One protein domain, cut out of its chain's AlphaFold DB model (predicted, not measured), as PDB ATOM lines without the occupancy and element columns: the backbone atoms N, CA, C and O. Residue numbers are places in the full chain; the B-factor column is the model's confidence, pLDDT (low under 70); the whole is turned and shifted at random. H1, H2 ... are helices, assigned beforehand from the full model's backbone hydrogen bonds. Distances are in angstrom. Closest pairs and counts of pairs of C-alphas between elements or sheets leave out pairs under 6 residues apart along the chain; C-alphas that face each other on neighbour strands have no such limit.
ATOM      1  N   GLU A   2     210.260 285.316 181.179       45.91
ATOM      2  CA  GLU A   2     209.328 284.202 180.992       45.91
ATOM      3  C   GLU A   2     207.981 284.844 180.683       45.91
ATOM      4  O   GLU A   2     207.344 285.442 181.547       45.91
ATOM      5  N   ALA A   3     207.621 284.871 179.402       65.56
ATOM      6  CA  ALA A   3     206.281 285.261 179.019       65.56
ATOM      7  C   ALA A   3     205.344 284.205 179.615       65.56
ATOM      8  O   ALA A   3     205.371 283.048 179.205       65.56
ATOM      9  N   ASN A   4     204.546 284.593 180.611       85.88
ATOM     10  CA  ASN A   4     203.557 283.715 181.253       85.88
ATOM     11  C   ASN A   4     202.451 283.260 180.280       85.88
ATOM     12  O   ASN A   4     201.570 282.481 180.649       85.88
ATOM     13  N   THR A   5     202.495 283.750 179.041       87.88
ATOM     14  CA  THR A   5     201.584 283.429 177.954       87.88
ATOM     15  C   THR A   5     202.344 283.138 176.657       87.88
ATOM     16  O   THR A   5     203.425 283.677 176.417       87.88
ATOM     17  N   LEU A   6     201.756 282.300 175.805       87.25
ATOM     18  CA  LEU A   6     202.211 282.001 174.445       87.25
ATOM     19  C   LEU A   6     200.974 282.032 173.537       87.25
ATOM     20  O   LEU A   6     200.005 281.344 173.835       87.25
ATOM     21  N   PHE A   7     200.958 282.875 172.498       88.69
ATOM     22  CA  PHE A   7     199.762 283.127 171.662       88.69
ATOM     23  C   PHE A   7     198.495 283.466 172.473       88.69
ATOM     24  O   PHE A   7     197.409 282.949 172.238       88.69
ATOM     25  N   GLY A   8     198.648 284.273 173.528       86.31
ATOM     26  CA  GLY A   8     197.542 284.622 174.428       86.31
ATOM     27  C   GLY A   8     197.085 283.495 175.364       86.31
ATOM     28  O   GLY A   8     196.253 283.736 176.236       86.31
ATOM     29  N   TRP A   9     197.646 282.288 175.251       92.56
ATOM     30  CA  TRP A   9     197.324 281.156 176.118       92.56
ATOM     31  C   TRP A   9     198.239 281.146 177.341       92.56
ATOM     32  O   TRP A   9     199.452 281.291 177.182       92.56
ATOM     33  N   PRO A  10     197.718 280.939 178.564       94.25
ATOM     34  CA  PRO A  10     198.554 280.744 179.742       94.25
ATOM     35  C   PRO A  10     199.477 279.535 179.571       94.25
ATOM     36  O   PRO A  10     199.019 278.447 179.209       94.25
ATOM     37  N   VAL A  11     200.763 279.697 179.891       93.19
ATOM     38  CA  VAL A  11     201.755 278.608 179.807       93.19
ATOM     39  C   VAL A  11     201.341 277.399 180.651       93.19
ATOM     40  O   VAL A  11     201.507 276.265 180.213       93.19
ATOM     41  N   GLU A  12     200.716 277.625 181.810       94.00
ATOM     42  CA  GLU A  12     200.176 276.558 182.661       94.00
ATOM     43  C   GLU A  12     199.115 275.709 181.937       94.00
ATOM     44  O   GLU A  12     199.101 274.486 182.062       94.00
ATOM     45  N   SER A  13     198.236 276.336 181.150       94.81
ATOM     46  CA  SER A  13     197.217 275.622 180.373       94.81
ATOM     47  C   SER A  13     197.848 274.797 179.253       94.81
ATOM     48  O   SER A  13     197.444 273.656 179.038       94.81
ATOM     49  N   ILE A  14     198.870 275.332 178.580       95.00
ATOM     50  CA  ILE A  14     199.613 274.603 177.541       95.00
ATOM     51  C   ILE A  14     200.353 273.406 178.150       95.00
ATOM     52  O   ILE A  14     200.334 272.309 177.594       95.00
ATOM     53  N   ASP A  15     200.962 273.588 179.321       95.69
ATOM     54  CA  ASP A  15     201.646 272.514 180.042       95.69
ATOM     55  C   ASP A  15     200.666 271.408 180.478       95.69
ATOM     56  O   ASP A  15     201.013 270.229 180.399       95.69
ATOM     57  N   LYS A  16     199.425 271.758 180.849       96.19
ATOM     58  CA  LYS A  16     198.349 270.780 181.105       96.19
ATOM     59  C   LYS A  16     197.952 270.014 179.843       96.19
ATOM     60  O   LYS A  16     197.872 268.792 179.898       96.19
ATOM     61  N   LEU A  17     197.759 270.694 178.708       96.19
ATOM     62  CA  LEU A  17     197.462 270.036 177.425       96.19
ATOM     63  C   LEU A  17     198.578 269.058 177.023       96.19
ATOM     64  O   LEU A  17     198.301 267.921 176.640       96.19
ATOM     65  N   ARG A  18     199.848 269.461 177.189       95.69
ATOM     66  CA  ARG A  18     201.004 268.577 176.975       95.69
ATOM     67  C   ARG A  18     200.947 267.347 177.884       95.69
ATOM     68  O   ARG A  18     201.156 266.236 177.404       95.69
ATOM     69  N   ALA A  19     200.669 267.538 179.174       95.88
ATOM     70  CA  ALA A  19     200.603 266.446 180.140       95.88
ATOM     71  C   ALA A  19     199.488 265.440 179.805       95.88
ATOM     72  O   ALA A  19     199.741 264.239 179.843       95.88
ATOM     73  N   LEU A  20     198.297 265.908 179.409       95.94
ATOM     74  CA  LEU A  20     197.196 265.030 178.983       95.94
ATOM     75  C   LEU A  20     197.600 264.159 177.794       95.94
ATOM     76  O   LEU A  20     197.401 262.945 177.811       95.94
ATOM     77  N   ARG A  21     198.221 264.768 176.782       93.62
ATOM     78  CA  ARG A  21     198.719 264.042 175.614       93.62
ATOM     79  C   ARG A  21     199.783 263.011 175.988       93.62
ATOM     80  O   ARG A  21     199.747 261.890 175.489       93.62
ATOM     81  N   GLN A  22     200.729 263.379 176.851       93.44
ATOM     82  CA  GLN A  22     201.762 262.459 177.316       93.44
ATOM     83  C   GLN A  22     201.142 261.258 178.044       93.44
ATOM     84  O   GLN A  22     201.439 260.119 177.695       93.44
ATOM     85  N   GLN A  23     200.226 261.506 178.981       94.75
ATOM     86  CA  GLN A  23     199.523 260.450 179.711       94.75
ATOM     87  C   GLN A  23     198.726 259.535 178.775       94.75
ATOM     88  O   GLN A  23     198.752 258.317 178.942       94.75
ATOM     89  N   ALA A  24     198.049 260.094 177.768       91.94
ATOM     90  CA  ALA A  24     197.336 259.299 176.773       91.94
ATOM     91  C   ALA A  24     198.301 258.420 175.966       91.94
ATOM     92  O   ALA A  24     198.074 257.217 175.825       91.94
ATOM     93  N   ASN A  25     199.415 258.987 175.493       90.00
ATOM     94  CA  ASN A  25     200.439 258.262 174.740       90.00
ATOM     95  C   ASN A  25     201.097 257.134 175.550       90.00
ATOM     96  O   ASN A  25     201.441 256.095 174.981       90.00
ATOM     97  N   GLU A  26     201.253 257.327 176.860       91.25
ATOM     98  CA  GLU A  26     201.760 256.332 177.813       91.25
ATOM     99  C   GLU A  26     200.696 255.289 178.215       91.25
ATOM    100  O   GLU A  26     201.009 254.331 178.918       91.25
ATOM    101  N   GLY A  27     199.445 255.441 177.760       87.25
ATOM    102  CA  GLY A  27     198.333 254.539 178.079       87.25
ATOM    103  C   GLY A  27     197.731 254.745 179.474       87.25
ATOM    104  O   GLY A  27     196.932 253.925 179.918       87.25
ATOM    105  N   LEU A  28     198.096 255.830 180.162       91.31
ATOM    106  CA  LEU A  28     197.613 256.181 181.500       91.31
ATOM    107  C   LEU A  28     196.266 256.916 181.473       91.31
ATOM    108  O   LEU A  28     195.573 256.950 182.488       91.31
ATOM    109  N   LEU A  29     195.904 257.503 180.329       90.94
ATOM    110  CA  LEU A  29     194.670 258.263 180.137       90.94
ATOM    111  C   LEU A  29     193.863 257.683 178.961       90.94
ATOM    112  O   LEU A  29     194.363 257.671 177.832       90.94
ATOM    113  N   PRO A  30     192.620 257.213 179.179       90.19
ATOM    114  CA  PRO A  30     191.746 256.766 178.096       90.19
ATOM    115  C   PRO A  30     191.455 257.882 177.082       90.19
ATOM    116  O   PRO A  30     191.285 259.043 177.455       90.19
ATOM    117  N   ILE A  31     191.314 257.537 175.795       90.56
ATOM    118  CA  ILE A  31     191.109 258.521 174.711       90.56
ATOM    119  C   ILE A  31     189.858 259.389 174.907       90.56
ATOM    120  O   ILE A  31     189.893 260.589 174.644       90.56
ATOM    121  N   ALA A  32     188.761 258.811 175.407       89.56
ATOM    122  CA  ALA A  32     187.526 259.547 175.673       89.56
ATOM    123  C   ALA A  32     187.728 260.611 176.764       89.56
ATOM    124  O   ALA A  32     187.235 261.735 176.651       89.56
ATOM    125  N   GLU A  33     188.503 260.270 177.795       92.38
ATOM    126  CA  GLU A  33     188.844 261.188 178.874       92.38
ATOM    127  C   GLU A  33     189.807 262.276 178.388       92.38
ATOM    128  O   GLU A  33     189.559 263.455 178.639       92.38
ATOM    129  N   TRP A  34     190.832 261.914 177.607       94.00
ATOM    130  CA  TRP A  34     191.725 262.885 176.971       94.00
ATOM    131  C   TRP A  34     190.942 263.900 176.131       94.00
ATOM    132  O   TRP A  34     191.078 265.101 176.352       94.00
ATOM    133  N   ARG A  35     190.061 263.441 175.233       94.00
ATOM    134  CA  ARG A  35     189.209 264.314 174.406       94.00
ATOM    135  C   ARG A  35     188.344 265.249 175.240       94.00
ATOM    136  O   ARG A  35     188.239 266.431 174.926       94.00
ATOM    137  N   SER A  36     187.723 264.725 176.297       94.38
ATOM    138  CA  SER A  36     186.863 265.515 177.179       94.38
ATOM    139  C   SER A  36     187.648 266.613 177.903       94.38
ATOM    140  O   SER A  36     187.238 267.776 177.880       94.38
ATOM    141  N   GLN A  37     188.794 266.268 178.496       96.12
ATOM    142  CA  GLN A  37     189.621 267.217 179.240       96.12
ATOM    143  C   GLN A  37     190.303 268.245 178.323       96.12
ATOM    144  O   GLN A  37     190.307 269.434 178.642       96.12
ATOM    145  N   ASP A  38     190.827 267.817 177.170       96.31
ATOM    146  CA  ASP A  38     191.433 268.696 176.159       96.31
ATOM    147  C   ASP A  38     190.410 269.725 175.652       96.31
ATOM    148  O   ASP A  38     190.670 270.931 175.691       96.31
ATOM    149  N   LYS A  39     189.194 269.274 175.309       95.31
ATOM    150  CA  LYS A  39     188.088 270.153 174.912       95.31
ATOM    151  C   LYS A  39     187.734 271.164 176.006       95.31
ATOM    152  O   LYS A  39     187.670 272.359 175.728       95.31
ATOM    153  N   ALA A  40     187.556 270.712 177.248       95.88
ATOM    154  CA  ALA A  40     187.194 271.582 178.367       95.88
ATOM    155  C   ALA A  40     188.265 272.645 178.680       95.88
ATOM    156  O   ALA A  40     187.936 273.748 179.128       95.88
ATOM    157  N   LEU A  41     189.546 272.330 178.458       95.06
ATOM    158  CA  LEU A  41     190.638 273.297 178.575       95.06
ATOM    159  C   LEU A  41     190.598 274.313 177.432       95.06
ATOM    160  O   LEU A  41     190.660 275.513 177.695       95.06
ATOM    161  N   ARG A  42     190.457 273.853 176.185       94.31
ATOM    162  CA  ARG A  42     190.456 274.715 174.992       94.31
ATOM    163  C   ARG A  42     189.254 275.653 174.920       94.31
ATOM    164  O   ARG A  42     189.420 276.786 174.493       94.31
ATOM    165  N   GLU A  43     188.082 275.248 175.410       93.50
ATOM    166  CA  GLU A  43     186.886 276.111 175.491       93.50
ATOM    167  C   GLU A  43     187.102 277.383 176.332       93.50
ATOM    168  O   GLU A  43     186.368 278.360 176.187       93.50
ATOM    169  N   ARG A  44     188.105 277.385 177.219       90.94
ATOM    170  CA  ARG A  44     188.450 278.520 178.089       90.94
ATOM    171  C   ARG A  44     189.587 279.379 177.537       90.94
ATOM    172  O   ARG A  44     189.973 280.354 178.181       90.94
ATOM    173  N   LEU A  45     190.163 278.994 176.401       91.75
ATOM    174  CA  LEU A  45     191.313 279.647 175.787       91.75
ATOM    175  C   LEU A  45     190.857 280.507 174.601       91.75
ATOM    176  O   LEU A  45     189.858 280.185 173.955       91.75
ATOM    177  N   PRO A  46     191.557 281.616 174.305       90.00
ATOM    178  CA  PRO A  46     191.224 282.429 173.145       90.00
ATOM    179  C   PRO A  46     191.468 281.632 171.857       90.00
ATOM    180  O   PRO A  46     192.453 280.901 171.744       90.00
ATOM    181  N   ALA A  47     190.579 281.788 170.876       89.25
ATOM    182  CA  ALA A  47     190.799 281.234 169.545       89.25
ATOM    183  C   ALA A  47     192.023 281.901 168.901       89.25
ATOM    184  O   ALA A  47     192.197 283.114 169.024       89.25
ATOM    185  N   LEU A  48     192.843 281.110 168.210       88.00
ATOM    186  CA  LEU A  48     193.965 281.627 167.432       88.00
ATOM    187  C   LEU A  48     193.450 282.248 166.134       88.00
ATOM    188  O   LEU A  48     192.596 281.676 165.454       88.00
ATOM    189  N   SER A  49     193.981 283.412 165.786       90.06
ATOM    190  CA  SER A  49     193.799 284.004 164.462       90.06
ATOM    191  C   SER A  49     194.575 283.230 163.389       90.06
ATOM    192  O   SER A  49     195.524 282.504 163.686       90.06
ATOM    193  N   GLU A  50     194.212 283.409 162.115       90.88
ATOM    194  CA  GLU A  50     194.939 282.782 161.000       90.88
ATOM    195  C   GLU A  50     196.424 283.175 160.962       90.88
ATOM    196  O   GLU A  50     197.273 282.361 160.599       90.88
ATOM    197  N   ASP A  51     196.754 284.411 161.344       92.00
ATOM    198  CA  ASP A  51     198.137 284.893 161.381       92.00
ATOM    199  C   ASP A  51     198.922 284.262 162.536       92.00
ATOM    200  O   ASP A  51     200.082 283.885 162.364       92.00
ATOM    201  N   GLU A  52     198.287 284.080 163.698       90.44
ATOM    202  CA  GLU A  52     198.880 283.350 164.822       90.44
ATOM    203  C   GLU A  52     199.097 281.876 164.481       90.44
ATOM    204  O   GLU A  52     200.146 281.333 164.818       90.44
ATOM    205  N   GLN A  53     198.161 281.253 163.759       89.81
ATOM    206  CA  GLN A  53     198.305 279.878 163.285       89.81
ATOM    207  C   GLN A  53     199.491 279.740 162.317       89.81
ATOM    208  O   GLN A  53     200.332 278.867 162.498       89.81
ATOM    209  N   LYS A  54     199.638 280.646 161.341       91.00
ATOM    210  CA  LYS A  54     200.799 280.632 160.428       91.00
ATOM    211  C   LYS A  54     202.121 280.815 161.171       91.00
ATOM    212  O   LYS A  54     203.117 280.184 160.824       91.00
ATOM    213  N   LEU A  55     202.141 281.690 162.177       91.75
ATOM    214  CA  LEU A  55     203.338 281.941 162.974       91.75
ATOM    215  C   LEU A  55     203.684 280.743 163.869       91.75
ATOM    216  O   LEU A  55     204.864 280.442 164.042       91.75
ATOM    217  N   LEU A  56     202.675 280.045 164.397       92.06
ATOM    218  CA  LEU A  56     202.830 278.780 165.115       92.06
ATOM    219  C   LEU A  56     203.494 277.724 164.221       92.06
ATOM    220  O   LEU A  56     204.542 277.194 164.593       92.06
ATOM    221  N   ASP A  57     202.948 277.497 163.024       90.06
ATOM    222  CA  ASP A  57     203.465 276.515 162.064       90.06
ATOM    223  C   ASP A  57     204.911 276.852 161.648       90.06
ATOM    224  O   ASP A  57     205.796 275.988 161.636       90.06
ATOM    225  N   GLN A  58     205.186 278.131 161.359       92.69
ATOM    226  CA  GLN A  58     206.521 278.601 160.989       92.69
ATOM    227  C   GLN A  58     207.529 278.385 162.124       92.69
ATOM    228  O   GLN A  58     208.624 277.877 161.884       92.69
ATOM    229  N   LEU A  59     207.163 278.724 163.363       91.38
ATOM    230  CA  LEU A  59     208.052 278.573 164.513       91.38
ATOM    231  C   LEU A  59     208.360 277.096 164.801       91.38
ATOM    232  O   LEU A  59     209.514 276.753 165.064       91.38
ATOM    233  N   SER A  60     207.356 276.218 164.706       90.81
ATOM    234  CA  SER A  60     207.541 274.766 164.803       90.81
ATOM    235  C   SER A  60     208.538 274.269 163.747       90.81
ATOM    236  O   SER A  60     209.512 273.583 164.076       90.81
ATOM    237  N   MET A  61     208.358 274.677 162.487       91.31
ATOM    238  CA  MET A  61     209.241 274.300 161.381       91.31
ATOM    239  C   MET A  61     210.662 274.845 161.526       91.31
ATOM    240  O   MET A  61     211.625 274.119 161.255       91.31
ATOM    241  N   ASP A  62     210.824 276.081 161.992       92.25
ATOM    242  CA  ASP A  62     212.132 276.690 162.219       92.25
ATOM    243  C   ASP A  62     212.904 275.940 163.311       92.25
ATOM    244  O   ASP A  62     214.086 275.626 163.134       92.25
ATOM    245  N   ILE A  63     212.246 275.570 164.416       90.06
ATOM    246  CA  ILE A  63     212.866 274.789 165.499       90.06
ATOM    247  C   ILE A  63     213.325 273.410 164.997       90.06
ATOM    248  O   ILE A  63     214.428 272.964 165.335       90.06
ATOM    249  N   ILE A  64     212.511 272.745 164.170       89.12
ATOM    250  CA  ILE A  64     212.845 271.447 163.566       89.12
ATOM    251  C   ILE A  64     214.032 271.590 162.603       89.12
ATOM    252  O   ILE A  64     215.020 270.859 162.720       89.12
ATOM    253  N   THR A  65     213.971 272.562 161.690       91.00
ATOM    254  CA  THR A  65     214.964 272.771 160.622       91.00
ATOM    255  C   THR A  65     216.325 273.165 161.186       91.00
ATOM    256  O   THR A  65     217.357 272.617 160.793       91.00
ATOM    257  N   THR A  66     216.339 274.067 162.167       91.31
ATOM    258  CA  THR A  66     217.565 274.500 162.860       91.31
ATOM    259  C   THR A  66     218.076 273.478 163.876       91.31
ATOM    260  O   THR A  66     219.164 273.648 164.428       91.31
ATOM    261  N   ARG A  67     217.318 272.400 164.124       90.50
ATOM    262  CA  ARG A  67     217.590 271.387 165.156       90.50
ATOM    263  C   ARG A  67     217.706 271.981 166.563       90.50
ATOM    264  O   ARG A  67     218.374 271.406 167.425       90.50
ATOM    265  N   ALA A  68     217.043 273.111 166.809       87.00
ATOM    266  CA  ALA A  68     217.034 273.770 168.110       87.00
ATOM    267  C   ALA A  68     216.364 272.908 169.196       87.00
ATOM    268  O   ALA A  68     216.688 273.060 170.371       87.00
ATOM    269  N   TYR A  69     215.527 271.937 168.806       87.56
ATOM    270  CA  TYR A  69     214.937 270.931 169.700       87.56
ATOM    271  C   TYR A  69     215.961 270.033 170.419       87.56
ATOM    272  O   TYR A  69     215.593 269.304 171.325       87.56
ATOM    273  N   ARG A  70     217.246 270.051 170.035       88.81
ATOM    274  CA  ARG A  70     218.294 269.242 170.686       88.81
ATOM    275  C   ARG A  70     218.717 269.748 172.067       88.81
ATOM    276  O   ARG A  70     219.514 269.088 172.727       88.81
ATOM    277  N   ASN A  71     218.257 270.928 172.473       91.06
ATOM    278  CA  ASN A  71     218.432 271.423 173.833       91.06
ATOM    279  C   ASN A  71     217.083 271.439 174.563       91.06
ATOM    280  O   ASN A  71     216.043 271.625 173.934       91.06
ATOM    281  N   GLU A  72     217.118 271.314 175.891       88.50
ATOM    282  CA  GLU A  72     215.920 271.192 176.740       88.50
ATOM    283  C   GLU A  72     214.911 272.330 176.527       88.50
ATOM    284  O   GLU A  72     213.701 272.122 176.537       88.50
ATOM    285  N   ARG A  73     215.399 273.558 176.307       88.25
ATOM    286  CA  ARG A  73     214.532 274.729 176.104       88.25
ATOM    287  C   ARG A  73     213.814 274.686 174.759       88.25
ATOM    288  O   ARG A  73     212.637 275.024 174.693       88.25
ATOM    289  N   GLY A  74     214.519 274.300 173.701       88.44
ATOM    290  CA  GLY A  74     213.967 274.153 172.361       88.44
ATOM    291  C   GLY A  74     213.012 272.971 172.272       88.44
ATOM    292  O   GLY A  74     211.967 273.096 171.643       88.44
ATOM    293  N   GLU A  75     213.322 271.864 172.948       89.94
ATOM    294  CA  GLU A  75     212.427 270.711 173.079       89.94
ATOM    295  C   GLU A  75     211.134 271.089 173.811       89.94
ATOM    296  O   GLU A  75     210.037 270.841 173.309       89.94
ATOM    297  N   LEU A  76     211.249 271.764 174.960       91.25
ATOM    298  CA  LEU A  76     210.098 272.227 175.733       91.25
ATOM    299  C   LEU A  76     209.231 273.200 174.928       91.25
ATOM    300  O   LEU A  76     208.004 273.098 174.958       91.25
ATOM    301  N   LEU A  77     209.855 274.141 174.211       91.19
ATOM    302  CA  LEU A  77     209.133 275.073 173.352       91.19
ATOM    303  C   LEU A  77     208.418 274.325 172.226       91.19
ATOM    304  O   LEU A  77     207.214 274.500 172.086       91.19
ATOM    305  N   LEU A  78     209.110 273.449 171.493       92.25
ATOM    306  CA  LEU A  78     208.501 272.650 170.427       92.25
ATOM    307  C   LEU A  78     207.313 271.840 170.951       92.25
ATOM    308  O   LEU A  78     206.245 271.853 170.354       92.25
ATOM    309  N   SER A  79     207.468 271.199 172.109       90.44
ATOM    310  CA  SER A  79     206.402 270.426 172.741       90.44
ATOM    311  C   SER A  79     205.192 271.288 173.129       90.44
ATOM    312  O   SER A  79     204.049 270.862 172.965       90.44
ATOM    313  N   ARG A  80     205.416 272.525 173.598       93.75
ATOM    314  CA  ARG A  80     204.348 273.500 173.881       93.75
ATOM    315  C   ARG A  80     203.633 273.959 172.612       93.75
ATOM    316  O   ARG A  80     202.408 273.981 172.609       93.75
ATOM    317  N   LEU A  81     204.368 274.285 171.548       93.44
ATOM    318  CA  LEU A  81     203.776 274.664 170.256       93.44
ATOM    319  C   LEU A  81     202.923 273.518 169.702       93.44
ATOM    320  O   LEU A  81     201.770 273.715 169.338       93.44
ATOM    321  N   HIS A  82     203.446 272.299 169.776       91.06
ATOM    322  CA  HIS A  82     202.762 271.095 169.325       91.06
ATOM    323  C   HIS A  82     201.487 270.793 170.141       91.06
ATOM    324  O   HIS A  82     200.499 270.304 169.596       91.06
ATOM    325  N   ALA A  83     201.468 271.106 171.443       92.25
ATOM    326  CA  ALA A  83     200.262 271.006 172.270       92.25
ATOM    327  C   ALA A  83     199.206 272.067 171.915       92.25
ATOM    328  O   ALA A  83     198.015 271.809 172.059       92.25
ATOM    329  N   ILE A  84     199.613 273.248 171.443       92.19
ATOM    330  CA  ILE A  84     198.680 274.266 170.943       92.19
ATOM    331  C   ILE A  84     198.064 273.792 169.622       92.19
ATOM    332  O   ILE A  84     196.839 273.762 169.499       92.19
ATOM    333  N   GLU A  85     198.914 273.368 168.686       90.38
ATOM    334  CA  GLU A  85     198.558 273.031 167.304       90.38
ATOM    335  C   GLU A  85     197.653 271.798 167.194       90.38
ATOM    336  O   GLU A  85     196.713 271.783 166.402       90.38
ATOM    337  N   HIS A  86     197.900 270.770 168.012       90.00
ATOM    338  CA  HIS A  86     197.208 269.490 167.874       90.00
ATOM    339  C   HIS A  86     196.321 269.188 169.088       90.00
ATOM    340  O   HIS A  86     196.837 268.792 170.140       90.00
ATOM    341  N   PRO A  87     194.991 269.360 168.962       92.12
ATOM    342  CA  PRO A  87     194.034 268.882 169.955       92.12
ATOM    343  C   PRO A  87     194.029 267.358 170.056       92.12
ATOM    344  O   PRO A  87     194.625 266.657 169.233       92.12
ATOM    345  N   ALA A  88     193.320 266.843 171.062       92.56
ATOM    346  CA  ALA A  88     193.031 265.417 171.136       92.56
ATOM    347  C   ALA A  88     192.375 264.948 169.817       92.56
ATOM    348  O   ALA A  88     191.388 265.553 169.385       92.56
ATOM    349  N   PRO A  89     192.899 263.896 169.164       91.25
ATOM    350  CA  PRO A  89     192.456 263.501 167.836       91.25
ATOM    351  C   PRO A  89     191.049 262.909 167.893       91.25
ATOM    352  O   PRO A  89     190.736 262.094 168.768       91.25
TER     353      PRO A  89
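What this domain is: This is residues 2 to 89 of the 256 residues of an uncharacterized protein of Micromonospora arborensis (UniProt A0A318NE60). Two helical hairpins, H3 with H4 and H1 with H2, join where residues 79 to 84 of H4 cross H1, while H2 and H3 stay apart. The printed part has 88 residues with four named helices, H1 H2 H3 H4 along the chain, and no named strand: all helix. It is compact, with a radius of gyration of the C-alphas of 13.2 A and spans of 35 by 28 by 24 A.

How they stand to each other: Start at H3, residues 50 to 65, which touches H4, residues 72 to 85, opposite ways at an only just steep tilt of 35.4 degrees; the closest C-alphas, of Ser 60 and Leu 78, are 6.1 A apart. H4, with residues 79 to 84 alone, touches H1, residues 11 to 25, about perpendicular at 84 degrees; the closest C-alphas, of Arg 18 and Ala 83, are 5.3 A apart. H1 touches H2, residues 31 to 42, opposite ways at a shallow tilt of 9 degrees; the closest C-alphas, of Leu 20 and Trp 34, are 6.2 A apart. In these four helices every O i to N i+4 pair is within hydrogen-bond range.

Where its parts are: Find C-alpha 50 at (194.939, 282.782, 161.000); from there H3 runs 22.4 A. H1, 21.0 A, begins at (201.755, 278.608, 179.807); H2 measures 16.2 A and H4 19.8 A.

The domain as a whole: The printed part has no cut and no long link; residues 2 to 3 are under pLDDT 70.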